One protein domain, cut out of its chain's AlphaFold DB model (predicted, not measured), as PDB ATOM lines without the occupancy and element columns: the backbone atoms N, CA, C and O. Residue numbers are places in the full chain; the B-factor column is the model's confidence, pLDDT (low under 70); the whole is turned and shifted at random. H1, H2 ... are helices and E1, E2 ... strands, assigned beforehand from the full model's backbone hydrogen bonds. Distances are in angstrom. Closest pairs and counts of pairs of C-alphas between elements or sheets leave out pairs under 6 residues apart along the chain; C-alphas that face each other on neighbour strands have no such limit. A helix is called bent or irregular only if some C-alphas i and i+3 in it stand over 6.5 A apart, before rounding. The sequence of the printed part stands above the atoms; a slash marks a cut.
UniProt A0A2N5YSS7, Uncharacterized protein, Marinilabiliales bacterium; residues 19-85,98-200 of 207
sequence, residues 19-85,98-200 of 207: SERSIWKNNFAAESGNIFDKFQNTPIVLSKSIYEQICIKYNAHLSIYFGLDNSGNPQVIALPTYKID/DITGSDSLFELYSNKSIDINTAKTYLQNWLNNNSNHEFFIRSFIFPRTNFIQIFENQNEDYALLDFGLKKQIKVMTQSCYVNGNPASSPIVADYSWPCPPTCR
ATOM      1  N   SER A  19     102.315 145.661 140.260       72.38
ATOM      2  CA  SER A  19     102.972 146.910 140.660       72.38
ATOM      3  C   SER A  19     102.452 148.118 139.881       72.38
ATOM      4  O   SER A  19     102.066 149.112 140.493       72.38
ATOM      5  N   GLU A  20     102.377 148.031 138.552       72.06
ATOM      6  CA  GLU A  20     101.850 149.108 137.701       72.06
ATOM      7  C   GLU A  20     100.371 149.376 137.982       72.06
ATOM      8  O   GLU A  20      99.969 150.525 138.145       72.06
ATOM      9  N   ARG A  21      99.580 148.317 138.170       72.00
ATOM     10  CA  ARG A  21      98.171 148.392 138.581       72.00
ATOM     11  C   ARG A  21      97.973 149.188 139.865       72.00
ATOM     12  O   ARG A  21      97.058 150.002 139.964       72.00
ATOM     13  N   SER A  22      98.828 148.954 140.856       75.31
ATOM     14  CA  SER A  22      98.763 149.660 142.139       75.31
ATOM     15  C   SER A  22      99.117 151.140 141.977       75.31
ATOM     16  O   SER A  22      98.454 152.000 142.555       75.31
ATOM     17  N   ILE A  23     100.112 151.450 141.139       74.50
ATOM     18  CA  ILE A  23     100.473 152.828 140.781       74.50
ATOM     19  C   ILE A  23      99.299 153.529 140.090       74.50
ATOM     20  O   ILE A  23      98.981 154.665 140.426       74.50
ATOM     21  N   TRP A  24      98.621 152.856 139.162       75.69
ATOM     22  CA  TRP A  24      97.492 153.424 138.428       75.69
ATOM     23  C   TRP A  24      96.298 153.737 139.316       75.69
ATOM     24  O   TRP A  24      95.790 154.852 139.258       75.69
ATOM     25  N   LYS A  25      95.906 152.806 140.195       74.81
ATOM     26  CA  LYS A  25      94.835 153.043 141.178       74.81
ATOM     27  C   LYS A  25      95.107 154.293 142.020       74.81
ATOM     28  O   LYS A  25      94.211 155.108 142.220       74.81
ATOM     29  N   ASN A  26      96.352 154.469 142.459       75.06
ATOM     30  CA  ASN A  26      96.757 155.651 143.216       75.06
ATOM     31  C   ASN A  26      96.757 156.922 142.356       75.06
ATOM     32  O   ASN A  26      96.332 157.974 142.827       75.06
ATOM     33  N   ASN A  27      97.208 156.835 141.101       72.06
ATOM     34  CA  ASN A  27      97.210 157.969 140.179       72.06
ATOM     35  C   ASN A  27      95.790 158.459 139.891       72.06
ATOM     36  O   ASN A  27      95.549 159.653 139.992       72.06
ATOM     37  N   PHE A  28      94.847 157.561 139.596       73.38
ATOM     38  CA  PHE A  28      93.463 157.942 139.299       73.38
ATOM     39  C   PHE A  28      92.805 158.640 140.492       73.38
ATOM     40  O   PHE A  28      92.185 159.685 140.329       73.38
ATOM     41  N   ALA A  29      93.028 158.139 141.711       70.94
ATOM     42  CA  ALA A  29      92.550 158.799 142.925       70.94
ATOM     43  C   ALA A  29      93.179 160.194 143.140       70.94
ATOM     44  O   ALA A  29      92.528 161.108 143.648       70.94
ATOM     45  N   ALA A  30      94.443 160.375 142.747       67.31
ATOM     46  CA  ALA A  30      95.174 161.636 142.878       67.31
ATOM     47  C   ALA A  30      94.851 162.666 141.777       67.31
ATOM     48  O   ALA A  30      95.354 163.790 141.819       67.31
ATOM     49  N   GLU A  31      94.034 162.302 140.788       66.69
ATOM     50  CA  GLU A  31      93.711 163.139 139.631       66.69
ATOM     51  C   GLU A  31      92.428 163.968 139.762       66.69
ATOM     52  O   GLU A  31      91.997 164.579 138.781       66.69
ATOM     53  N   SER A  32      91.883 164.072 140.974       59.09
ATOM     54  CA  SER A  32      90.859 165.068 141.302       59.09
ATOM     55  C   SER A  32      91.329 166.487 140.934       59.09
ATOM     56  O   SER A  32      92.461 166.886 141.224       59.09
ATOM     57  N   GLY A  33      90.484 167.251 140.242       64.56
ATOM     58  CA  GLY A  33      90.775 168.617 139.797       64.56
ATOM     59  C   GLY A  33      91.099 168.777 138.306       64.56
ATOM     60  O   GLY A  33      91.769 169.752 137.958       64.56
ATOM     61  N   ASN A  34      90.741 167.837 137.423       69.62
ATOM     62  CA  ASN A  34      90.964 167.949 135.974       69.62
ATOM     63  C   ASN A  34      89.647 168.174 135.199       69.62
ATOM     64  O   ASN A  34      88.561 168.108 135.765       69.62
ATOM     65  N   ILE A  35      89.701 168.467 133.891       68.19
ATOM     66  CA  ILE A  35      88.467 168.731 133.112       68.19
ATOM     67  C   ILE A  35      87.447 167.590 133.152       68.19
ATOM     68  O   ILE A  35      86.254 167.840 132.998       68.19
ATOM     69  N   PHE A  36      87.889 166.358 133.393       74.44
ATOM     70  CA  PHE A  36      87.042 165.179 133.506       74.44
ATOM     71  C   PHE A  36      86.500 164.953 134.921       74.44
ATOM     72  O   PHE A  36      85.816 163.958 135.125       74.44
ATOM     73  N   ASP A  37      86.704 165.865 135.879       73.06
ATOM     74  CA  ASP A  37      86.110 165.798 137.227       73.06
ATOM     75  C   ASP A  37      84.602 165.555 137.197       73.06
ATOM     76  O   ASP A  37      84.055 164.839 138.036       73.06
ATOM     77  N   LYS A  38      83.928 166.106 136.180       77.00
ATOM     78  CA  LYS A  38      82.502 165.871 135.937       77.00
ATOM     79  C   LYS A  38      82.168 164.373 135.831       77.00
ATOM     80  O   LYS A  38      81.086 163.980 136.239       77.00
ATOM     81  N   PHE A  39      83.096 163.545 135.361       78.38
ATOM     82  CA  PHE A  39      82.954 162.095 135.199       78.38
ATOM     83  C   PHE A  39      83.566 161.273 136.339       78.38
ATOM     84  O   PHE A  39      83.266 160.091 136.453       78.38
ATOM     85  N   GLN A  40      84.396 161.864 137.204       70.06
ATOM     86  CA  GLN A  40      85.111 161.114 138.249       70.06
ATOM     87  C   GLN A  40      84.207 160.639 139.393       70.06
ATOM     88  O   GLN A  40      84.503 159.644 140.047       70.06
ATOM     89  N   ASN A  41      83.092 161.332 139.633       73.19
ATOM     90  CA  ASN A  41      82.196 161.014 140.748       73.19
ATOM     91  C   ASN A  41      81.194 159.895 140.429       73.19
ATOM     92  O   ASN A  41      80.482 159.450 141.327       73.19
ATOM     93  N   THR A  42      81.107 159.464 139.167       82.12
ATOM     94  CA  THR A  42      80.215 158.378 138.744       82.12
ATOM     95  C   THR A  42      81.016 157.339 137.960       82.12
ATOM     96  O   THR A  42      81.530 157.665 136.888       82.12
ATOM     97  N   PRO A  43      81.119 156.093 138.455       86.06
ATOM     98  CA  PRO A  43      81.848 155.032 137.770       86.06
ATOM     99  C   PRO A  43      81.312 154.779 136.360       86.06
ATOM    100  O   PRO A  43      80.103 154.659 136.160       86.06
ATOM    101  N   ILE A  44      82.210 154.667 135.385       88.94
ATOM    102  CA  ILE A  44      81.852 154.360 133.998       88.94
ATOM    103  C   ILE A  44      81.814 152.842 133.847       88.94
ATOM    104  O   ILE A  44      82.854 152.189 133.775       88.94
ATOM    105  N   VAL A  45      80.608 152.280 133.820       91.88
ATOM    106  CA  VAL A  45      80.398 150.829 133.794       91.88
ATOM    107  C   VAL A  45      79.852 150.391 132.438       91.88
ATOM    108  O   VAL A  45      78.811 150.857 131.984       91.88
ATOM    109  N   LEU A  46      80.542 149.444 131.807       92.69
ATOM    110  CA  LEU A  46      80.076 148.716 130.634       92.69
ATOM    111  C   LEU A  46      79.455 147.391 131.086       92.69
ATOM    112  O   LEU A  46      80.125 146.569 131.712       92.69
ATOM    113  N   SER A  47      78.187 147.165 130.753       93.62
ATOM    114  CA  SER A  47      77.535 145.874 131.000       93.62
ATOM    115  C   SER A  47      77.857 144.864 129.898       93.62
ATOM    116  O   SER A  47      78.064 145.235 128.737       93.62
ATOM    117  N   LYS A  48      77.806 143.571 130.235       92.06
ATOM    118  CA  LYS A  48      77.936 142.475 129.265       92.06
ATOM    119  C   LYS A  48      76.922 142.586 128.120       92.06
ATOM    120  O   LYS A  48      77.278 142.374 126.968       92.06
ATOM    121  N   SER A  49      75.695 143.021 128.412       92.56
ATOM    122  CA  SER A  49      74.659 143.217 127.389       92.56
ATOM    123  C   SER A  49      75.023 144.300 126.364       92.56
ATOM    124  O   SER A  49      74.811 144.101 125.168       92.56
ATOM    125  N   ILE A  50      75.600 145.430 126.795       91.75
ATOM    126  CA  ILE A  50      76.098 146.450 125.856       91.75
ATOM    127  C   ILE A  50      77.293 145.898 125.070       91.75
ATOM    128  O   ILE A  50      77.366 146.074 123.854       91.75
ATOM    129  N   TYR A  51      78.219 145.204 125.739       90.81
ATOM    130  CA  TYR A  51      79.369 144.572 125.089       90.81
ATOM    131  C   TYR A  51      78.953 143.622 123.955       90.81
ATOM    132  O   TYR A  51      79.507 143.692 122.859       90.81
ATOM    133  N   GLU A  52      77.954 142.772 124.183       90.44
ATOM    134  CA  GLU A  52      77.431 141.851 123.169       90.44
ATOM    135  C   GLU A  52      76.822 142.609 121.977       90.44
ATOM    136  O   GLU A  52      77.060 142.258 120.817       90.44
ATOM    137  N   GLN A  53      76.097 143.698 122.248       89.50
ATOM    138  CA  GLN A  53      75.457 144.521 121.218       89.50
ATOM    139  C   GLN A  53      76.436 145.364 120.397       89.50
ATOM    140  O   GLN A  53      76.168 145.619 119.223       89.50
ATOM    141  N   ILE A  54      77.556 145.786 120.984       88.00
ATOM    142  CA  ILE A  54      78.547 146.627 120.311       88.00
ATOM    143  C   ILE A  54      79.713 145.791 119.778       88.00
ATOM    144  O   ILE A  54      79.960 145.736 118.576       88.00
ATOM    145  N   CYS A  55      80.454 145.127 120.657       83.75
ATOM    146  CA  CYS A  55      81.738 144.534 120.308       83.75
ATOM    147  C   CYS A  55      81.589 143.173 119.622       83.75
ATOM    148  O   CYS A  55      82.321 142.898 118.671       83.75
ATOM    149  N   ILE A  56      80.661 142.319 120.078       82.25
ATOM    150  CA  ILE A  56      80.442 141.001 119.455       82.25
ATOM    151  C   ILE A  56      79.711 141.161 118.127       82.25
ATOM    152  O   ILE A  56      80.212 140.706 117.100       82.25
ATOM    153  N   LYS A  57      78.557 141.838 118.129       83.38
ATOM    154  CA  LYS A  57      77.715 142.008 116.934       83.38
ATOM    155  C   LYS A  57      78.478 142.593 115.742       83.38
ATOM    156  O   LYS A  57      78.257 142.161 114.614       83.38
ATOM    157  N   TYR A  58      79.370 143.552 115.987       77.50
ATOM    158  CA  TYR A  58      80.139 144.221 114.934       77.50
ATOM    159  C   TYR A  58      81.559 143.674 114.762       77.50
ATOM    160  O   TYR A  58      82.278 144.145 113.884       77.50
ATOM    161  N   ASN A  59      81.963 142.689 115.575       82.69
ATOM    162  CA  ASN A  59      83.338 142.199 115.671       82.69
ATOM    163  C   ASN A  59      84.352 143.357 115.721       82.69
ATOM    164  O   ASN A  59      85.204 143.497 114.841       82.69
ATOM    165  N   ALA A  60      84.198 144.225 116.722       81.81
ATOM    166  CA  ALA A  60      84.781 145.560 116.707       81.81
ATOM    167  C   ALA A  60      85.390 146.001 118.039       81.81
ATOM    168  O   ALA A  60      85.044 145.504 119.113       81.81
ATOM    169  N   HIS A  61      86.277 146.987 117.940       82.06
ATOM    170  CA  HIS A  61      86.738 147.814 119.046       82.06
ATOM    171  C   HIS A  61      85.659 148.813 119.478       82.06
ATOM    172  O   HIS A  61      84.846 149.266 118.665       82.06
ATOM    173  N   LEU A  62      85.697 149.186 120.758       84.25
ATOM    174  CA  LEU A  62      84.787 150.160 121.355       84.25
ATOM    175  C   LEU A  62      85.440 151.540 121.364       84.25
ATOM    176  O   LEU A  62      86.596 151.659 121.769       84.25
ATOM    177  N   SER A  63      84.703 152.577 120.980       83.38
ATOM    178  CA  SER A  63      85.088 153.960 121.260       83.38
ATOM    179  C   SER A  63      84.208 154.521 122.366       83.38
ATOM    180  O   SER A  63      82.991 154.331 122.343       83.38
ATOM    181  N   ILE A  64      84.829 155.205 123.324       84.88
ATOM    182  CA  ILE A  64      84.139 155.925 124.396       84.88
ATOM    183  C   ILE A  64      84.338 157.424 124.200       84.88
ATOM    184  O   ILE A  64      85.476 157.890 124.119       84.88
ATOM    185  N   TYR A  65      83.234 158.164 124.167       84.06
ATOM    186  CA  TYR A  65      83.184 159.619 124.074       84.06
ATOM    187  C   TYR A  65      82.623 160.219 125.360       84.06
ATOM    188  O   TYR A  65      81.727 159.658 125.991       84.06
ATOM    189  N   PHE A  66      83.116 161.406 125.698       85.56
ATOM    190  CA  PHE A  66      82.614 162.204 126.812       85.56
ATOM    191  C   PHE A  66      81.713 163.317 126.282       85.56
ATOM    192  O   PHE A  66      82.063 164.012 125.326       85.56
ATOM    193  N   GLY A  67      80.553 163.485 126.908       88.62
ATOM    194  CA  GLY A  67      79.547 164.473 126.540       88.62
ATOM    195  C   GLY A  67      78.898 165.121 127.760       88.62
ATOM    196  O   GLY A  67      79.007 164.625 128.879       88.62
ATOM    197  N   LEU A  68      78.210 166.241 127.542       90.31
ATOM    198  CA  LEU A  68      77.349 166.870 128.543       90.31
ATOM    199  C   LEU A  68      75.930 166.997 127.998       90.31
ATOM    200  O   LEU A  68      75.747 167.515 126.897       90.31
ATOM    201  N   ASP A  69      74.925 166.598 128.770       92.25
ATOM    202  CA  ASP A  69      73.536 166.842 128.381       92.25
ATOM    203  C   ASP A  69      73.205 168.347 128.329       92.25
ATOM    204  O   ASP A  69      74.026 169.212 128.649       92.25
ATOM    205  N   ASN A  70      71.980 168.684 127.923       90.75
ATOM    206  CA  ASN A  70      71.539 170.082 127.834       90.75
ATOM    207  C   ASN A  70      71.491 170.805 129.191       90.75
ATOM    208  O   ASN A  70      71.456 172.032 129.228       90.75
ATOM    209  N   SER A  71      71.483 170.060 130.297       92.31
ATOM    210  CA  SER A  71      71.565 170.590 131.662       92.31
ATOM    211  C   SER A  71      73.009 170.643 132.181       92.31
ATOM    212  O   SER A  71      73.243 171.070 133.309       92.31
ATOM    213  N   GLY A  72      73.989 170.235 131.369       88.94
ATOM    214  CA  GLY A  72      75.397 170.184 131.735       88.94
ATOM    215  C   GLY A  72      75.795 168.948 132.544       88.94
ATOM    216  O   GLY A  72      76.908 168.940 133.082       88.94
ATOM    217  N   ASN A  73      74.930 167.929 132.640       90.38
ATOM    218  CA  ASN A  73      75.240 166.687 133.344       90.38
ATOM    219  C   ASN A  73      76.156 165.786 132.503       90.38
ATOM    220  O   ASN A  73      76.025 165.769 131.278       90.38
ATOM    221  N   PRO A  74      77.040 165.002 133.139       89.25
ATOM    222  CA  PRO A  74      77.953 164.090 132.455       89.25
ATOM    223  C   PRO A  74      77.213 162.998 131.676       89.25
ATOM    224  O   PRO A  74      76.251 162.423 132.177       89.25
ATOM    225  N   GLN A  75      77.691 162.694 130.473       92.00
ATOM    226  CA  GLN A  75      77.206 161.617 129.608       92.00
ATOM    227  C   GLN A  75      78.400 160.865 129.021       92.00
ATOM    228  O   GLN A  75      79.342 161.499 128.534       92.00
ATOM    229  N   VAL A  76      78.374 159.534 129.034       91.25
ATOM    230  CA  VAL A  76      79.449 158.723 128.444       91.25
ATOM    231  C   VAL A  76      78.875 157.849 127.352       91.25
ATOM    232  O   VAL A  76      78.034 156.996 127.609       91.25
ATOM    233  N   ILE A  77      79.335 158.066 126.126       90.62
ATOM    234  CA  ILE A  77      78.749 157.459 124.936       90.62
ATOM    235  C   ILE A  77      79.687 156.388 124.402       90.62
ATOM    236  O   ILE A  77      80.863 156.648 124.156       90.62
ATOM    237  N   ALA A  78      79.146 155.196 124.200       90.81
ATOM    238  CA  ALA A  78      79.831 154.031 123.683       90.81
ATOM    239  C   ALA A  78      79.269 153.646 122.310       90.81
ATOM    240  O   ALA A  78      78.052 153.576 122.134       90.81
ATOM    241  N   LEU A  79      80.152 153.368 121.351       88.94
ATOM    242  CA  LEU A  79      79.792 152.893 120.010       88.94
ATOM    243  C   LEU A  79      80.898 152.013 119.412       88.94
ATOM    244  O   LEU A  79      82.064 152.121 119.817       88.94
ATOM    245  N   PRO A  80      80.568 151.154 118.433       86.81
ATOM    246  CA  PRO A  80      81.590 150.449 117.672       86.81
ATOM    247  C   PRO A  80      82.339 151.446 116.777       86.81
ATOM    248  O   PRO A  80      81.728 152.343 116.207       86.81
ATOM    249  N   THR A  81      83.660 151.303 116.641       76.88
ATOM    250  CA  THR A  81      84.470 152.266 115.864       76.88
ATOM    251  C   THR A  81      85.318 151.627 114.775       76.88
ATOM    252  O   THR A  81      85.392 152.174 113.684       76.88
ATOM    253  N   TYR A  82      85.898 150.451 115.021       74.25
ATOM    254  CA  TYR A  82      86.793 149.788 114.075       74.25
ATOM    255  C   TYR A  82      86.589 148.286 114.119       74.25
ATOM    256  O   TYR A  82      86.565 147.711 115.213       74.25
ATOM    257  N   LYS A  83      86.462 147.650 112.953       73.12
ATOM    258  CA  LYS A  83      86.451 146.186 112.874       73.12
ATOM    259  C   LYS A  83      87.798 145.618 113.305       73.12
ATOM    260  O   LYS A  83      88.838 146.267 113.204       73.12
ATOM    261  N   ILE A  84      87.759 144.386 113.791       67.81
ATOM    262  CA  ILE A  84      88.966 143.614 114.057       67.81
ATOM    263  C   ILE A  84      89.563 143.189 112.718       67.81
ATOM    264  O   ILE A  84      89.044 142.278 112.072       67.81
ATOM    265  N   ASP A  85      90.681 143.798 112.341       58.00
ATOM    266  CA  ASP A  85      91.587 143.189 111.374       58.00
ATOM    267  C   ASP A  85      92.353 142.064 112.055       58.00
ATOM    268  O   ASP A  85      92.721 142.200 113.222       58.00
ATOM    269  N   ASP A  98      86.809 151.510 109.394       69.44
ATOM    270  CA  ASP A  98      85.977 152.405 110.189       69.44
ATOM    271  C   ASP A  98      84.492 152.015 110.086       69.44
ATOM    272  O   ASP A  98      83.946 151.822 108.998       69.44
ATOM    273  N   ILE A  99      83.837 151.886 111.240       74.25
ATOM    274  CA  ILE A  99      82.402 151.604 111.370       74.25
ATOM    275  C   ILE A  99      81.702 152.566 112.339       74.25
ATOM    276  O   ILE A  99      80.647 152.239 112.882       74.25
ATOM    277  N   THR A 100      82.286 153.745 112.558       68.88
ATOM    278  CA  THR A 100      81.845 154.745 113.543       68.88
ATOM    279  C   THR A 100      80.416 155.274 113.332       68.88
ATOM    280  O   THR A 100      79.816 155.769 114.275       68.88
ATOM    281  N   GLY A 101      79.792 155.073 112.166       64.25
ATOM    282  CA  GLY A 101      78.404 155.482 111.877       64.25
ATOM    283  C   GLY A 101      77.319 154.423 112.139       64.25
ATOM    284  O   GLY A 101      76.476 154.205 111.271       64.25
ATOM    285  N   SER A 102      77.352 153.717 113.273       66.44
ATOM    286  CA  SER A 102      76.421 152.613 113.572       66.44
ATOM    287  C   SER A 102      75.268 153.023 114.495       66.44
ATOM    288  O   SER A 102      75.502 153.661 115.513       66.44
ATOM    289  N   ASP A 103      74.051 152.523 114.241       71.38
ATOM    290  CA  ASP A 103      72.848 152.721 115.081       71.38
ATOM    291  C   ASP A 103      72.953 152.138 116.513       71.38
ATOM    292  O   ASP A 103      72.004 152.190 117.292       71.38
ATOM    293  N   SER A 104      74.084 151.526 116.878       82.12
ATOM    294  CA  SER A 104      74.314 150.900 118.190       82.12
ATOM    295  C   SER A 104      75.099 151.818 119.133       82.12
ATOM    296  O   SER A 104      76.162 151.437 119.624       82.12
ATOM    297  N   LEU A 105      74.576 153.026 119.371       89.56
ATOM    298  CA  LEU A 105      75.113 153.976 120.348       89.56
ATOM    299  C   LEU A 105      74.435 153.794 121.706       89.56
ATOM    300  O   LEU A 105      73.208 153.693 121.780       89.56
ATOM    301  N   PHE A 106      75.227 153.812 122.777       93.19
ATOM    302  CA  PHE A 106      74.742 153.651 124.145       93.19
ATOM    303  C   PHE A 106      75.309 154.714 125.070       93.19
ATOM    304  O   PHE A 106      76.502 154.994 125.046       93.19
ATOM    305  N   GLU A 107      74.461 155.262 125.929       92.56
ATOM    306  CA  GLU A 107      74.883 156.078 127.058       92.56
ATOM    307  C   GLU A 107      75.089 155.168 128.276       92.56
ATOM    308  O   GLU A 107      74.181 154.438 128.683       92.56
ATOM    309  N   LEU A 108      76.307 155.152 128.816       91.75
ATOM    310  CA  LEU A 108      76.746 154.160 129.795       91.75
ATOM    311  C   LEU A 108      76.200 154.408 131.204       91.75
ATOM    312  O   LEU A 108      75.966 153.437 131.921       91.75
ATOM    313  N   TYR A 109      75.950 155.655 131.616       89.88
ATOM    314  CA  TYR A 109      75.415 155.928 132.956       89.88
ATOM    315  C   TYR A 109      73.939 155.547 133.108       89.88
ATOM    316  O   TYR A 109      73.487 155.193 134.195       89.88
ATOM    317  N   SER A 110      73.181 155.592 132.019       88.94
ATOM    318  CA  SER A 110      71.767 155.235 131.950       88.94
ATOM    319  C   SER A 110      71.525 153.862 131.332       88.94
ATOM    320  O   SER A 110      70.411 153.346 131.445       88.94
ATOM    321  N   ASN A 111      72.548 153.265 130.710       89.44
ATOM    322  CA  ASN A 111      72.482 151.991 129.996       89.44
ATOM    323  C   ASN A 111      71.378 151.992 128.916       89.44
ATOM    324  O   ASN A 111      70.629 151.026 128.756       89.44
ATOM    325  N   LYS A 112      71.225 153.120 128.209       90.38
ATOM    326  CA  LYS A 112      70.188 153.324 127.188       90.38
ATOM    327  C   LYS A 112      70.800 153.546 125.820       90.38
ATOM    328  O   LYS A 112      71.815 154.223 125.692       90.38
ATOM    329  N   SER A 113      70.126 153.026 124.796       91.62
ATOM    330  CA  SER A 113      70.413 153.433 123.426       91.62
ATOM    331  C   SER A 113      70.036 154.903 123.239       91.62
ATOM    332  O   SER A 113      69.009 155.356 123.758       91.62
ATOM    333  N   ILE A 114      70.879 155.638 122.524       90.62
ATOM    334  CA  ILE A 114      70.659 157.043 122.184       90.62
ATOM    335  C   ILE A 114      70.760 157.234 120.676       90.62
ATOM    336  O   ILE A 114      71.504 156.525 120.003       90.62
ATOM    337  N   ASP A 115      70.020 158.200 120.138       88.88
ATOM    338  CA  ASP A 115      70.146 158.551 118.730       88.88
ATOM    339  C   ASP A 115      71.398 159.402 118.467       88.88
ATOM    340  O   ASP A 115      71.931 160.100 119.337       88.88
ATOM    341  N   ILE A 116      71.827 159.364 117.212       86.19
ATOM    342  CA  ILE A 116      73.030 160.017 116.705       86.19
ATOM    343  C   ILE A 116      73.041 161.539 116.916       86.19
ATOM    344  O   ILE A 116      74.086 162.133 117.181       86.19
ATOM    345  N   ASN A 117      71.880 162.197 116.830       87.75
ATOM    346  CA  ASN A 117      71.790 163.647 116.972       87.75
ATOM    347  C   ASN A 117      71.903 164.044 118.442       87.75
ATOM    348  O   ASN A 117      72.639 164.976 118.763       87.75
ATOM    349  N   THR A 118      71.256 163.294 119.334       90.88
ATOM    350  CA  THR A 118      71.413 163.455 120.783       90.88
ATOM    351  C   THR A 118      72.873 163.270 121.200       90.88
ATOM    352  O   THR A 118      73.430 164.125 121.895       90.88
ATOM    353  N   ALA A 119      73.536 162.219 120.707       88.75
ATOM    354  CA  ALA A 119      74.959 161.984 120.954       88.75
ATOM    355  C   ALA A 119      75.834 163.164 120.494       88.75
ATOM    356  O   ALA A 119      76.699 163.641 121.237       88.75
ATOM    357  N   LYS A 120      75.571 163.692 119.290       86.62
ATOM    358  CA  LYS A 120      76.263 164.869 118.745       86.62
ATOM    359  C   LYS A 120      76.062 166.101 119.611       86.62
ATOM    360  O   LYS A 120      77.040 166.788 119.898       86.62
ATOM    361  N   THR A 121      74.841 166.375 120.062       90.31
ATOM    362  CA  THR A 121      74.566 167.494 120.971       90.31
ATOM    363  C   THR A 121      75.380 167.370 122.252       90.31
ATOM    364  O   THR A 121      76.033 168.336 122.653       90.31
ATOM    365  N   TYR A 122      75.415 166.181 122.860       91.00
ATOM    366  CA  TYR A 122      76.154 165.980 124.104       91.00
ATOM    367  C   TYR A 122      77.653 166.202 123.928       91.00
ATOM    368  O   TYR A 122      78.286 166.885 124.739       91.00
ATOM    369  N   LEU A 123      78.217 165.682 122.838       86.81
ATOM    370  CA  LEU A 123      79.615 165.915 122.514       86.81
ATOM    371  C   LEU A 123      79.885 167.407 122.282       86.81
ATOM    372  O   LEU A 123      80.816 167.941 122.871       86.81
ATOM    373  N   GLN A 124      79.076 168.101 121.477       86.31
ATOM    374  CA  GLN A 124      79.271 169.528 121.184       86.31
ATOM    375  C   GLN A 124      79.236 170.395 122.446       86.31
ATOM    376  O   GLN A 124      80.084 171.273 122.614       86.31
ATOM    377  N   ASN A 125      78.324 170.110 123.377       89.06
ATOM    378  CA  ASN A 125      78.298 170.783 124.674       89.06
ATOM    379  C   ASN A 125      79.612 170.572 125.436       89.06
ATOM    380  O   ASN A 125      80.168 171.521 125.990       89.06
ATOM    381  N   TRP A 126      80.146 169.350 125.439       87.44
ATOM    382  CA  TRP A 126      81.451 169.070 126.031       87.44
ATOM    383  C   TRP A 126      82.587 169.848 125.347       87.44
ATOM    384  O   TRP A 126      83.410 170.436 126.049       87.44
ATOM    385  N   LEU A 127      82.607 169.925 124.008       83.50
ATOM    386  CA  LEU A 127      83.616 170.692 123.258       83.50
ATOM    387  C   LEU A 127      83.626 172.162 123.673       83.50
ATOM    388  O   LEU A 127      84.676 172.715 123.991       83.50
ATOM    389  N   ASN A 128      82.449 172.781 123.690       86.25
ATOM    390  CA  ASN A 128      82.301 174.206 123.965       86.25
ATOM    391  C   ASN A 128      82.722 174.558 125.395       86.25
ATOM    392  O   ASN A 128      83.282 175.623 125.630       86.25
ATOM    393  N   ASN A 129      82.495 173.651 126.348       85.56
ATOM    394  CA  ASN A 129      82.848 173.867 127.749       85.56
ATOM    395  C   ASN A 129      84.325 173.580 128.072       85.56
ATOM    396  O   ASN A 129      84.786 173.971 129.141       85.56
ATOM    397  N   ASN A 130      85.069 172.913 127.182       80.81
ATOM    398  CA  ASN A 130      86.440 172.458 127.456       80.81
ATOM    399  C   ASN A 130      87.452 172.837 126.361       80.81
ATOM    400  O   ASN A 130      88.568 172.319 126.346       80.81
ATOM    401  N   SER A 131      87.094 173.755 125.457       78.12
ATOM    402  CA  SER A 131      87.891 174.117 124.274       78.12
ATOM    403  C   SER A 131      89.300 174.633 124.581       78.12
ATOM    404  O   SER A 131      90.175 174.568 123.723       78.12
ATOM    405  N   ASN A 132      89.518 175.156 125.789       76.19
ATOM    406  CA  ASN A 132      90.763 175.818 126.188       76.19
ATOM    407  C   ASN A 132      91.701 174.912 126.999       76.19
ATOM    408  O   ASN A 132      92.707 175.394 127.516       76.19
ATOM    409  N   HIS A 133      91.372 173.629 127.162       71.50
ATOM    410  CA  HIS A 133      92.142 172.739 128.020       71.50
ATOM    411  C   HIS A 133      93.127 171.875 127.229       71.50
ATOM    412  O   HIS A 133      92.773 171.247 126.235       71.50
ATOM    413  N   GLU A 134      94.368 171.793 127.704       58.94
ATOM    414  CA  GLU A 134      95.449 171.053 127.038       58.94
ATOM    415  C   GLU A 134      95.212 169.531 126.996       58.94
ATOM    416  O   GLU A 134      95.650 168.857 126.068       58.94
ATOM    417  N   PHE A 135      94.445 169.000 127.953       57.72
ATOM    418  CA  PHE A 135      94.077 167.580 128.031       57.72
ATOM    419  C   PHE A 135      92.758 167.251 127.316       57.72
ATOM    420  O   PHE A 135      92.092 166.277 127.661       57.72
ATOM    421  N   PHE A 136      92.339 168.078 126.357       62.78
ATOM    422  CA  PHE A 136      91.109 167.883 125.597       62.78
ATOM    423  C   PHE A 136      91.181 166.603 124.735       62.78
ATOM    424  O   PHE A 136      91.617 166.619 123.581       62.78
ATOM    425  N   ILE A 137      90.773 165.471 125.311       61.84
ATOM    426  CA  ILE A 137      90.785 164.163 124.648       61.84
ATOM    427  C   ILE A 137      89.357 163.800 124.255       61.84
ATOM    428  O   ILE A 137      88.442 163.808 125.076       61.84
ATOM    429  N   ARG A 138      89.173 163.546 122.957       62.28
ATOM    430  CA  ARG A 138      87.858 163.431 122.307       62.28
ATOM    431  C   ARG A 138      87.244 162.041 122.455       62.28
ATOM    432  O   ARG A 138      86.026 161.936 122.525       62.28
ATOM    433  N   SER A 139      88.082 161.010 122.484       68.50
ATOM    434  CA  SER A 139      87.653 159.622 122.599       68.50
ATOM    435  C   SER A 139      88.818 158.690 122.922       68.50
ATOM    436  O   SER A 139      89.987 159.022 122.691       68.50
ATOM    437  N   PHE A 140      88.476 157.503 123.414       72.44
ATOM    438  CA  PHE A 140      89.412 156.410 123.658       72.44
ATOM    439  C   PHE A 140      88.951 155.145 122.958       72.44
ATOM    440  O   PHE A 140      87.788 154.766 123.085       72.44
ATOM    441  N   ILE A 141      89.876 154.481 122.265       74.62
ATOM    442  CA  ILE A 141      89.632 153.168 121.672       74.62
ATOM    443  C   ILE A 141      90.012 152.104 122.698       74.62
ATOM    444  O   ILE A 141      91.163 152.037 123.133       74.62
ATOM    445  N   PHE A 142      89.051 151.256 123.044       78.44
ATOM    446  CA  PHE A 142      89.227 150.114 123.924       78.44
ATOM    447  C   PHE A 142      89.313 148.822 123.097       78.44
ATOM    448  O   PHE A 142      88.373 148.485 122.361       78.44
ATOM    449  N   PRO A 143      90.421 148.068 123.206       75.62
ATOM    450  CA  PRO A 143      90.567 146.780 122.547       75.62
ATOM    451  C   PRO A 143      89.486 145.784 122.974       75.62
ATOM    452  O   PRO A 143      89.276 145.566 124.168       75.62
ATOM    453  N   ARG A 144      88.848 145.104 122.008       79.81
ATOM    454  CA  ARG A 144      87.849 144.062 122.304       79.81
ATOM    455  C   ARG A 144      88.421 142.946 123.178       79.81
ATOM    456  O   ARG A 144      87.711 142.405 124.017       79.81
ATOM    457  N   THR A 145      89.703 142.628 123.012       76.44
ATOM    458  CA  THR A 145      90.412 141.603 123.792       76.44
ATOM    459  C   THR A 145      90.314 141.827 125.303       76.44
ATOM    460  O   THR A 145      90.198 140.855 126.045       76.44
ATOM    461  N   ASN A 146      90.270 143.081 125.763       76.81
ATOM    462  CA  ASN A 146      90.096 143.402 127.184       76.81
ATOM    463  C   ASN A 146      88.717 142.957 127.692       76.81
ATOM    464  O   ASN A 146      88.584 142.437 128.797       76.81
ATOM    465  N   PHE A 147      87.690 143.132 126.862       83.62
ATOM    466  CA  PHE A 147      86.314 142.778 127.192       83.62
ATOM    467  C   PHE A 147      86.044 141.280 127.068       83.62
ATOM    468  O   PHE A 147      85.354 140.735 127.921       83.62
ATOM    469  N   ILE A 148      86.640 140.597 126.082       81.88
ATOM    470  CA  ILE A 148      86.626 139.123 126.005       81.88
ATOM    471  C   ILE A 148      87.149 138.541 127.318       81.88
ATOM    472  O   ILE A 148      86.542 137.648 127.906       81.88
ATOM    473  N   GLN A 149      88.249 139.092 127.829       77.56
ATOM    474  CA  GLN A 149      88.832 138.599 129.064       77.56
ATOM    475  C   GLN A 149      87.880 138.721 130.265       77.56
ATOM    476  O   GLN A 149      87.779 137.788 131.058       77.56
ATOM    477  N   ILE A 150      87.178 139.843 130.401       84.19
ATOM    478  CA  ILE A 150      86.264 140.077 131.527       84.19
ATOM    479  C   ILE A 150      84.953 139.296 131.341       84.19
ATOM    480  O   ILE A 150      84.557 138.516 132.203       84.19
ATOM    481  N   PHE A 151      84.285 139.461 130.203       88.81
ATOM    482  CA  PHE A 151      82.927 138.948 130.011       88.81
ATOM    483  C   PHE A 151      82.870 137.476 129.595       88.81
ATOM    484  O   PHE A 151      81.894 136.796 129.923       88.81
ATOM    485  N   GLU A 152      83.871 136.981 128.861       86.00
ATOM    486  CA  GLU A 152      83.894 135.606 128.343       86.00
ATOM    487  C   GLU A 152      84.776 134.704 129.215       86.00
ATOM    488  O   GLU A 152      84.314 133.657 129.663       86.00
ATOM    489  N   ASN A 153      86.013 135.118 129.524       83.06
ATOM    490  CA  ASN A 153      86.955 134.255 130.252       83.06
ATOM    491  C   ASN A 153      86.750 134.272 131.774       83.06
ATOM    492  O   ASN A 153      86.858 133.227 132.413       83.06
ATOM    493  N   GLN A 154      86.477 135.438 132.369       81.62
ATOM    494  CA  GLN A 154      86.156 135.548 133.802       81.62
ATOM    495  C   GLN A 154      84.665 135.348 134.092       81.62
ATOM    496  O   GLN A 154      84.302 135.117 135.240       81.62
ATOM    497  N   ASN A 155      83.822 135.383 133.053       86.56
ATOM    498  CA  ASN A 155      82.369 135.281 133.158       86.56
ATOM    499  C   ASN A 155      81.758 136.320 134.117       86.56
ATOM    500  O   ASN A 155      80.878 136.006 134.917       86.56
ATOM    501  N   GLU A 156      82.241 137.557 134.028       89.38
ATOM    502  CA  GLU A 156      81.721 138.692 134.789       89.38
ATOM    503  C   GLU A 156      80.609 139.408 134.012       89.38
ATOM    504  O   GLU A 156      80.541 139.317 132.784       89.38
ATOM    505  N   ASP A 157      79.759 140.158 134.715       92.12
ATOM    506  CA  ASP A 157      78.635 140.890 134.107       92.12
ATOM    507  C   ASP A 157      78.945 142.368 133.822       92.12
ATOM    508  O   ASP A 157      78.262 143.006 133.013       92.12
ATOM    509  N   TYR A 158      79.977 142.922 134.467       92.25
ATOM    510  CA  TYR A 158      80.305 144.344 134.401       92.25
ATOM    511  C   TYR A 158      81.812 144.582 134.286       92.25
ATOM    512  O   TYR A 158      82.625 143.929 134.946       92.25
ATOM    513  N   ALA A 159      82.165 145.571 133.468       90.06
ATOM    514  CA  ALA A 159      83.509 146.108 133.358       90.06
ATOM    515  C   ALA A 159      83.509 147.596 133.726       90.06
ATOM    516  O   ALA A 159      82.733 148.381 133.186       90.06
ATOM    517  N   LEU A 160      84.399 147.990 134.625       88.56
ATOM    518  CA  LEU A 160      84.690 149.374 134.966       88.56
ATOM    519  C   LEU A 160      85.770 149.918 134.032       88.56
ATOM    520  O   LEU A 160      86.779 149.249 133.785       88.56
ATOM    521  N   LEU A 161      85.548 151.137 133.544       85.19
ATOM    522  CA  LEU A 161      86.482 151.900 132.728       85.19
ATOM    523  C   LEU A 161      86.999 153.085 133.553       85.19
ATOM    524  O   LEU A 161      86.273 154.056 133.765       85.19
ATOM    525  N   ASP A 162      88.248 153.011 134.005       79.12
ATOM    526  CA  ASP A 162      88.906 154.090 134.744       79.12
ATOM    527  C   ASP A 162      89.944 154.804 133.870       79.12
ATOM    528  O   ASP A 162      90.628 154.185 133.047       79.12
ATOM    529  N   PHE A 163      90.089 156.112 134.078       73.00
ATOM    530  CA  PHE A 163      90.976 156.978 133.307       73.00
ATOM    531  C   PHE A 163      91.956 157.710 134.226       73.00
ATOM    532  O   PHE A 163      91.558 158.274 135.243       73.00
ATOM    533  N   GLY A 164      93.224 157.761 133.820       67.06
ATOM    534  CA  GLY A 164      94.234 158.670 134.358       67.06
ATOM    535  C   GLY A 164      94.868 159.451 133.227       67.06
ATOM    536  O   GLY A 164      95.105 158.918 132.153       67.06
ATOM    537  N   LEU A 165      95.071 160.738 133.419       62.19
ATOM    538  CA  LEU A 165      95.039 161.739 132.367       62.19
ATOM    539  C   LEU A 165      96.152 162.785 132.516       62.19
ATOM    540  O   LEU A 165      96.389 163.523 131.565       62.19
ATOM    541  N   LYS A 166      96.886 162.855 133.643       55.44
ATOM    542  CA  LYS A 166      97.780 164.004 133.928       55.44
ATOM    543  C   LYS A 166      99.243 163.877 133.475       55.44
ATOM    544  O   LYS A 166      99.937 164.887 133.426       55.44
ATOM    545  N   LYS A 167      99.760 162.679 133.175       50.09
ATOM    546  CA  LYS A 167     101.179 162.490 132.755       50.09
ATOM    547  C   LYS A 167     101.347 161.618 131.518       50.09
ATOM    548  O   LYS A 167     102.224 161.864 130.699       50.09
ATOM    549  N   GLN A 168     100.499 160.611 131.399       55.34
ATOM    550  CA  GLN A 168     100.289 159.769 130.232       55.34
ATOM    551  C   GLN A 168      98.831 159.359 130.338       55.34
ATOM    552  O   GLN A 168      98.403 158.996 131.434       55.34
ATOM    553  N   ILE A 169      98.067 159.457 129.256       58.53
ATOM    554  CA  ILE A 169      96.697 158.973 129.309       58.53
ATOM    555  C   ILE A 169      96.757 157.457 129.475       58.53
ATOM    556  O   ILE A 169      97.253 156.753 128.596       58.53
ATOM    557  N   LYS A 170      96.309 156.985 130.630       66.88
ATOM    558  CA  LYS A 170      96.192 155.585 130.995       66.88
ATOM    559  C   LYS A 170      94.725 155.253 131.147       66.88
ATOM    560  O   LYS A 170      93.951 156.018 131.716       66.88
ATOM    561  N   VAL A 171      94.370 154.093 130.635       71.38
ATOM    562  CA  VAL A 171      93.018 153.566 130.690       71.38
ATOM    563  C   VAL A 171      93.104 152.205 131.342       71.38
ATOM    564  O   VAL A 171      93.925 151.381 130.953       71.38
ATOM    565  N   MET A 172      92.258 151.976 132.334       77.06
ATOM    566  CA  MET A 172      92.137 150.700 133.015       77.06
ATOM    567  C   MET A 172      90.749 150.148 132.743       77.06
ATOM    568  O   MET A 172      89.744 150.756 133.089       77.06
ATOM    569  N   THR A 173      90.701 148.975 132.124       80.12
ATOM    570  CA  THR A 173      89.490 148.154 132.080       80.12
ATOM    571  C   THR A 173      89.628 147.078 133.140       80.12
ATOM    572  O   THR A 173      90.667 146.426 133.178       80.12
ATOM    573  N   GLN A 174      88.618 146.895 133.986       83.75
ATOM    574  CA  GLN A 174      88.623 145.863 135.020       83.75
ATOM    575  C   GLN A 174      87.228 145.325 135.321       83.75
ATOM    576  O   GLN A 174      86.250 146.038 135.138       83.75
ATOM    577  N   SER A 175      87.121 144.097 135.830       86.50
ATOM    578  CA  SER A 175      85.849 143.580 136.341       86.50
ATOM    579  C   SER A 175      85.372 144.358 137.571       86.50
ATOM    580  O   SER A 175      86.171 144.821 138.398       86.50
ATOM    581  N   CYS A 176      84.056 144.522 137.694       87.81
ATOM    582  CA  CYS A 176      83.431 145.255 138.791       87.81
ATOM    583  C   CYS A 176      82.036 144.715 139.130       87.81
ATOM    584  O   CYS A 176      81.472 143.884 138.424       87.81
ATOM    585  N   TYR A 177      81.469 145.206 140.230       86.94
ATOM    586  CA  TYR A 177      80.051 145.044 140.542       86.94
ATOM    587  C   TYR A 177      79.210 146.087 139.788       86.94
ATOM    588  O   TYR A 177      79.735 147.094 139.319       86.94
ATOM    589  N   VAL A 178      77.886 145.903 139.746       84.69
ATOM    590  CA  VAL A 178      76.933 146.804 139.052       84.69
ATOM    591  C   VAL A 178      77.065 148.289 139.426       84.69
ATOM    592  O   VAL A 178      76.727 149.164 138.640       84.69
ATOM    593  N   ASN A 179      77.572 148.591 140.621       83.25
ATOM    594  CA  ASN A 179      77.783 149.954 141.105       83.25
ATOM    595  C   ASN A 179      79.183 150.513 140.792       83.25
ATOM    596  O   ASN A 179      79.553 151.552 141.329       83.25
ATOM    597  N   GLY A 180      79.978 149.811 139.984       81.62
ATOM    598  CA  GLY A 180      81.336 150.207 139.636       81.62
ATOM    599  C   GLY A 180      82.368 149.960 140.733       81.62
ATOM    600  O   GLY A 180      83.484 150.446 140.622       81.62
ATOM    601  N   ASN A 181      82.052 149.197 141.783       84.88
ATOM    602  CA  ASN A 181      83.072 148.774 142.741       84.88
ATOM    603  C   ASN A 181      83.984 147.714 142.093       84.88
ATOM    604  O   ASN A 181      83.468 146.677 141.669       84.88
ATOM    605  N   PRO A 182      85.315 147.912 142.026       82.94
ATOM    606  CA  PRO A 182      86.216 146.940 141.409       82.94
ATOM    607  C   PRO A 182      86.178 145.573 142.103       82.94
ATOM    608  O   PRO A 182      86.110 145.496 143.334       82.94
ATOM    609  N   ALA A 183      86.302 144.493 141.331       79.06
ATOM    610  CA  ALA A 183      86.546 143.161 141.882       79.06
ATOM    611  C   ALA A 183      87.939 143.082 142.547       79.06
ATOM    612  O   ALA A 183      88.832 143.891 142.284       79.06
ATOM    613  N   SER A 184      88.158 142.092 143.418       61.62
ATOM    614  CA  SER A 184      89.369 141.985 144.252       61.62
ATOM    615  C   SER A 184      90.663 141.681 143.482       61.62
ATOM    616  O   SER A 184      91.754 141.959 143.983       61.62
ATOM    617  N   SER A 185      90.582 141.128 142.270       59.88
ATOM    618  CA  SER A 185      91.748 140.791 141.432       59.88
ATOM    619  C   SER A 185      91.521 141.176 139.965       59.88
ATOM    620  O   SER A 185      91.455 140.313 139.093       59.88
ATOM    621  N   PRO A 186      91.393 142.479 139.675       55.66
ATOM    622  CA  PRO A 186      90.977 142.939 138.361       55.66
ATOM    623  C   PRO A 186      92.133 142.844 137.372       55.66
ATOM    624  O   PRO A 186      93.165 143.451 137.642       55.66
ATOM    625  N   ILE A 187      91.999 142.135 136.249       53.81
ATOM    626  CA  ILE A 187      92.992 142.221 135.161       53.81
ATOM    627  C   ILE A 187      92.946 143.640 134.609       53.81
ATOM    628  O   ILE A 187      91.865 144.154 134.360       53.81
ATOM    629  N   VAL A 188      94.114 144.262 134.450       56.12
ATOM    630  CA  VAL A 188      94.241 145.635 133.956       56.12
ATOM    631  C   VAL A 188      95.039 145.606 132.677       56.12
ATOM    632  O   VAL A 188      96.190 145.182 132.692       56.12
ATOM    633  N   ALA A 189      94.426 146.050 131.589       55.06
ATOM    634  CA  ALA A 189      95.073 146.126 130.293       55.06
ATOM    635  C   ALA A 189      95.505 147.570 129.989       55.06
ATOM    636  O   ALA A 189      94.654 148.453 129.916       55.06
ATOM    637  N   ASP A 190      96.807 147.805 129.789       51.44
ATOM    638  CA  ASP A 190      97.345 149.078 129.285       51.44
ATOM    639  C   ASP A 190      97.394 149.042 127.778       51.44
ATOM    640  O   ASP A 190      98.422 148.699 127.225       51.44
ATOM    641  N   TYR A 191      96.300 149.354 127.098       52.62
ATOM    642  CA  TYR A 191      96.388 149.781 125.704       52.62
ATOM    643  C   TYR A 191      95.084 150.479 125.337       52.62
ATOM    644  O   TYR A 191      94.098 149.840 124.985       52.62
ATOM    645  N   SER A 192      95.083 151.805 125.420       53.44
ATOM    646  CA  SER A 192      94.168 152.633 124.640       53.44
ATOM    647  C   SER A 192      94.997 153.379 123.609       53.44
ATOM    648  O   SER A 192      95.962 154.054 123.974       53.44
ATOM    649  N   TRP A 193      94.642 153.285 122.332       54.25
ATOM    650  CA  TRP A 193      95.235 154.166 121.332       54.25
ATOM    651  C   TRP A 193      94.502 155.513 121.360       54.25
ATOM    652  O   TRP A 193      93.266 155.516 121.360       54.25
ATOM    653  N   PRO A 194      95.215 156.659 121.381       51.69
ATOM    654  CA  PRO A 194      94.571 157.922 121.057       51.69
ATOM    655  C   PRO A 194      93.976 157.786 119.655       51.69
ATOM    656  O   PRO A 194      94.650 157.312 118.737       51.69
ATOM    657  N   CYS A 195      92.708 158.159 119.502       51.62
ATOM    658  CA  CYS A 195      92.009 157.996 118.235       51.62
ATOM    659  C   CYS A 195      92.775 158.732 117.113       51.62
ATOM    660  O   CYS A 195      93.140 159.901 117.308       51.62
ATOM    661  N   PRO A 196      93.063 158.088 115.965       49.75
ATOM    662  CA  PRO A 196      93.753 158.741 114.858       49.75
ATOM    663  C   PRO A 196      92.993 159.990 114.365       49.75
ATOM    664  O   PRO A 196      91.797 160.143 114.622       49.75
ATOM    665  N   PRO A 197      93.649 160.914 113.632       40.56
ATOM    666  CA  PRO A 197      93.018 162.145 113.144       40.56
ATOM    667  C   PRO A 197      91.755 161.943 112.294       40.56
ATOM    668  O   PRO A 197      91.001 162.895 112.126       40.56
ATOM    669  N   THR A 198      91.519 160.743 111.768       46.38
ATOM    670  CA  THR A 198      90.295 160.358 111.050       46.38
ATOM    671  C   THR A 198      89.070 160.270 111.960       46.38
ATOM    672  O   THR A 198      87.966 160.494 111.491       46.38
ATOM    673  N   CYS A 199      89.244 160.109 113.274       49.22
ATOM    674  CA  CYS A 199      88.160 160.206 114.257       49.22
ATOM    675  C   CYS A 199      87.677 161.651 114.509       49.22
ATOM    676  O   CYS A 199      87.005 161.930 115.509       49.22
ATOM    677  N   ARG A 200      88.118 162.634 113.706       47.12
ATOM    678  CA  ARG A 200      87.896 164.056 113.995       47.12
ATOM    679  C   ARG A 200      86.463 164.489 113.701       47.12
ATOM    680  O   ARG A 200      86.028 164.587 112.570       47.12
TER     681      ARG A 200
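This is residues 19 to 85 and 98 to 200 of the 207 residues of an uncharacterized protein of Marinilabiliales bacterium (UniProt A0A2N5YSS7). Two small antiparallel sheets of three strands each, E3 E2 E4 and E1 E5 E6, stand next to each other in a rounded body, meeting where E1 comes to E3 and E4 comes near E6. Helices surround them: H4 packs on E2 at one end, H1 crosses one face of the sheet E1 E5 E6, H5 lies over its opposite face, and H3 packs on E2 and E3; the last 25 residues, 176 to 200, hold no named element, and residues 193 to 194 pair with E4. The printed part has 170 residues with five named helices and six named strands, in the order H1 H2 E1 H3 E2 E3 H4 E4 H5 E5 E6. The class is mixed, helices and strands. The whole is compact, with a radius of gyration of the C-alphas of 15.0 A and spans of 39 by 37 by 29 A.

Start at C-alpha 60 at (84.781, 145.560, 116.707), where E2, residues 60 to 68, sets out on its 25.5 A. E3, residues 74 to 83, runs back over 27.9 A, and E4, residues 139 to 142, completes this sheet. In the other sheet look for E1, residues 44 to 47, E5, residues 158 to 164 and 20.0 A long, and E6, residues 170 to 175 and 16.7 A long, which ends with C-alpha 175 at (85.849, 143.580, 136.341). The longest helix is H4, residues 116 to 130, 21.2 A. H1, residues 19 to 29, begins with C-alpha 19 at (102.972, 146.910, 140.660) and measures 16.0 A. The remaining helices are H2, residues 37 to 40, H3, residues 48 to 56, and H5, residues 144 to 153. H3 is neither bent nor irregular, but only just: C-alphas 53 and 56 are 6.4 A apart.

Look first at the hairpin of E2 and E3, antiparallel at 157 degrees, where N 65 and O 77 are 2.8 A apart. On the other side of E2 lies E4, antiparallel, with N 142 and O 62 at 2.8 A. This sheet is only just strongly twisted, with C-alphas up to 4.2 A off its best plane. H4 is on it at a height over the sheet of 5.6 A, over E2; the closest C-alphas are those of Gly 67 and Leu 123, 4.3 A. H3 is on it too, over E2, with the C-alphas of Cys 55 and His 61 closest at 6.1 A. H2 is on it over E3, with the C-alphas of Lys 38 and Pro 74 closest at 6.0 A. Going outward, the closest C-alphas of E1 and E3 are those of Ile 44 and Val 76, 7.5 A. E1 and E5 are antiparallel, with N 46 and O 159 at 2.8 A. E5 and E6 form a hairpin, with N 160 and O 174 at 2.7 A. H1 and H5 are on opposite faces of the sheet E1 E5 E6. H1 runs across the strands, at 74 degrees to E5 on the local plane, and its Phe 28 has its C-alpha 5.1 A from that of Gly 164, the closest pair of H1 and E5. H5 runs along the strands, at 16 degrees to E6 on the local plane; the C-alphas of Ile 150 and Ser 175 are closest, 6.0 A. H3 and H5 only just touch, with 3 pairs of C-alphas within 8 A; the closest are those of Lys 48 and Phe 151, 6.2 A. In H1 and H4 every O i to N i+4 pair is within hydrogen-bond range, in H3 4 of 5 and in H5 5 of 6; H2 is too short for such a pair.

The C-alphas farthest apart, those of Ser 19 and Asn 117, are 42.6 A apart. Residues 86 to 97 are not printed, and C-alphas 85 and 98 are 10.9 A apart across this cut, which lies in the link from E3 to H4. Of the links that are printed whole, none is long. Read the B-factor column for pLDDT: the mean of the printed part is 77.5, and 42 residues are under 70, among them 164 to 170 and 184 to 200.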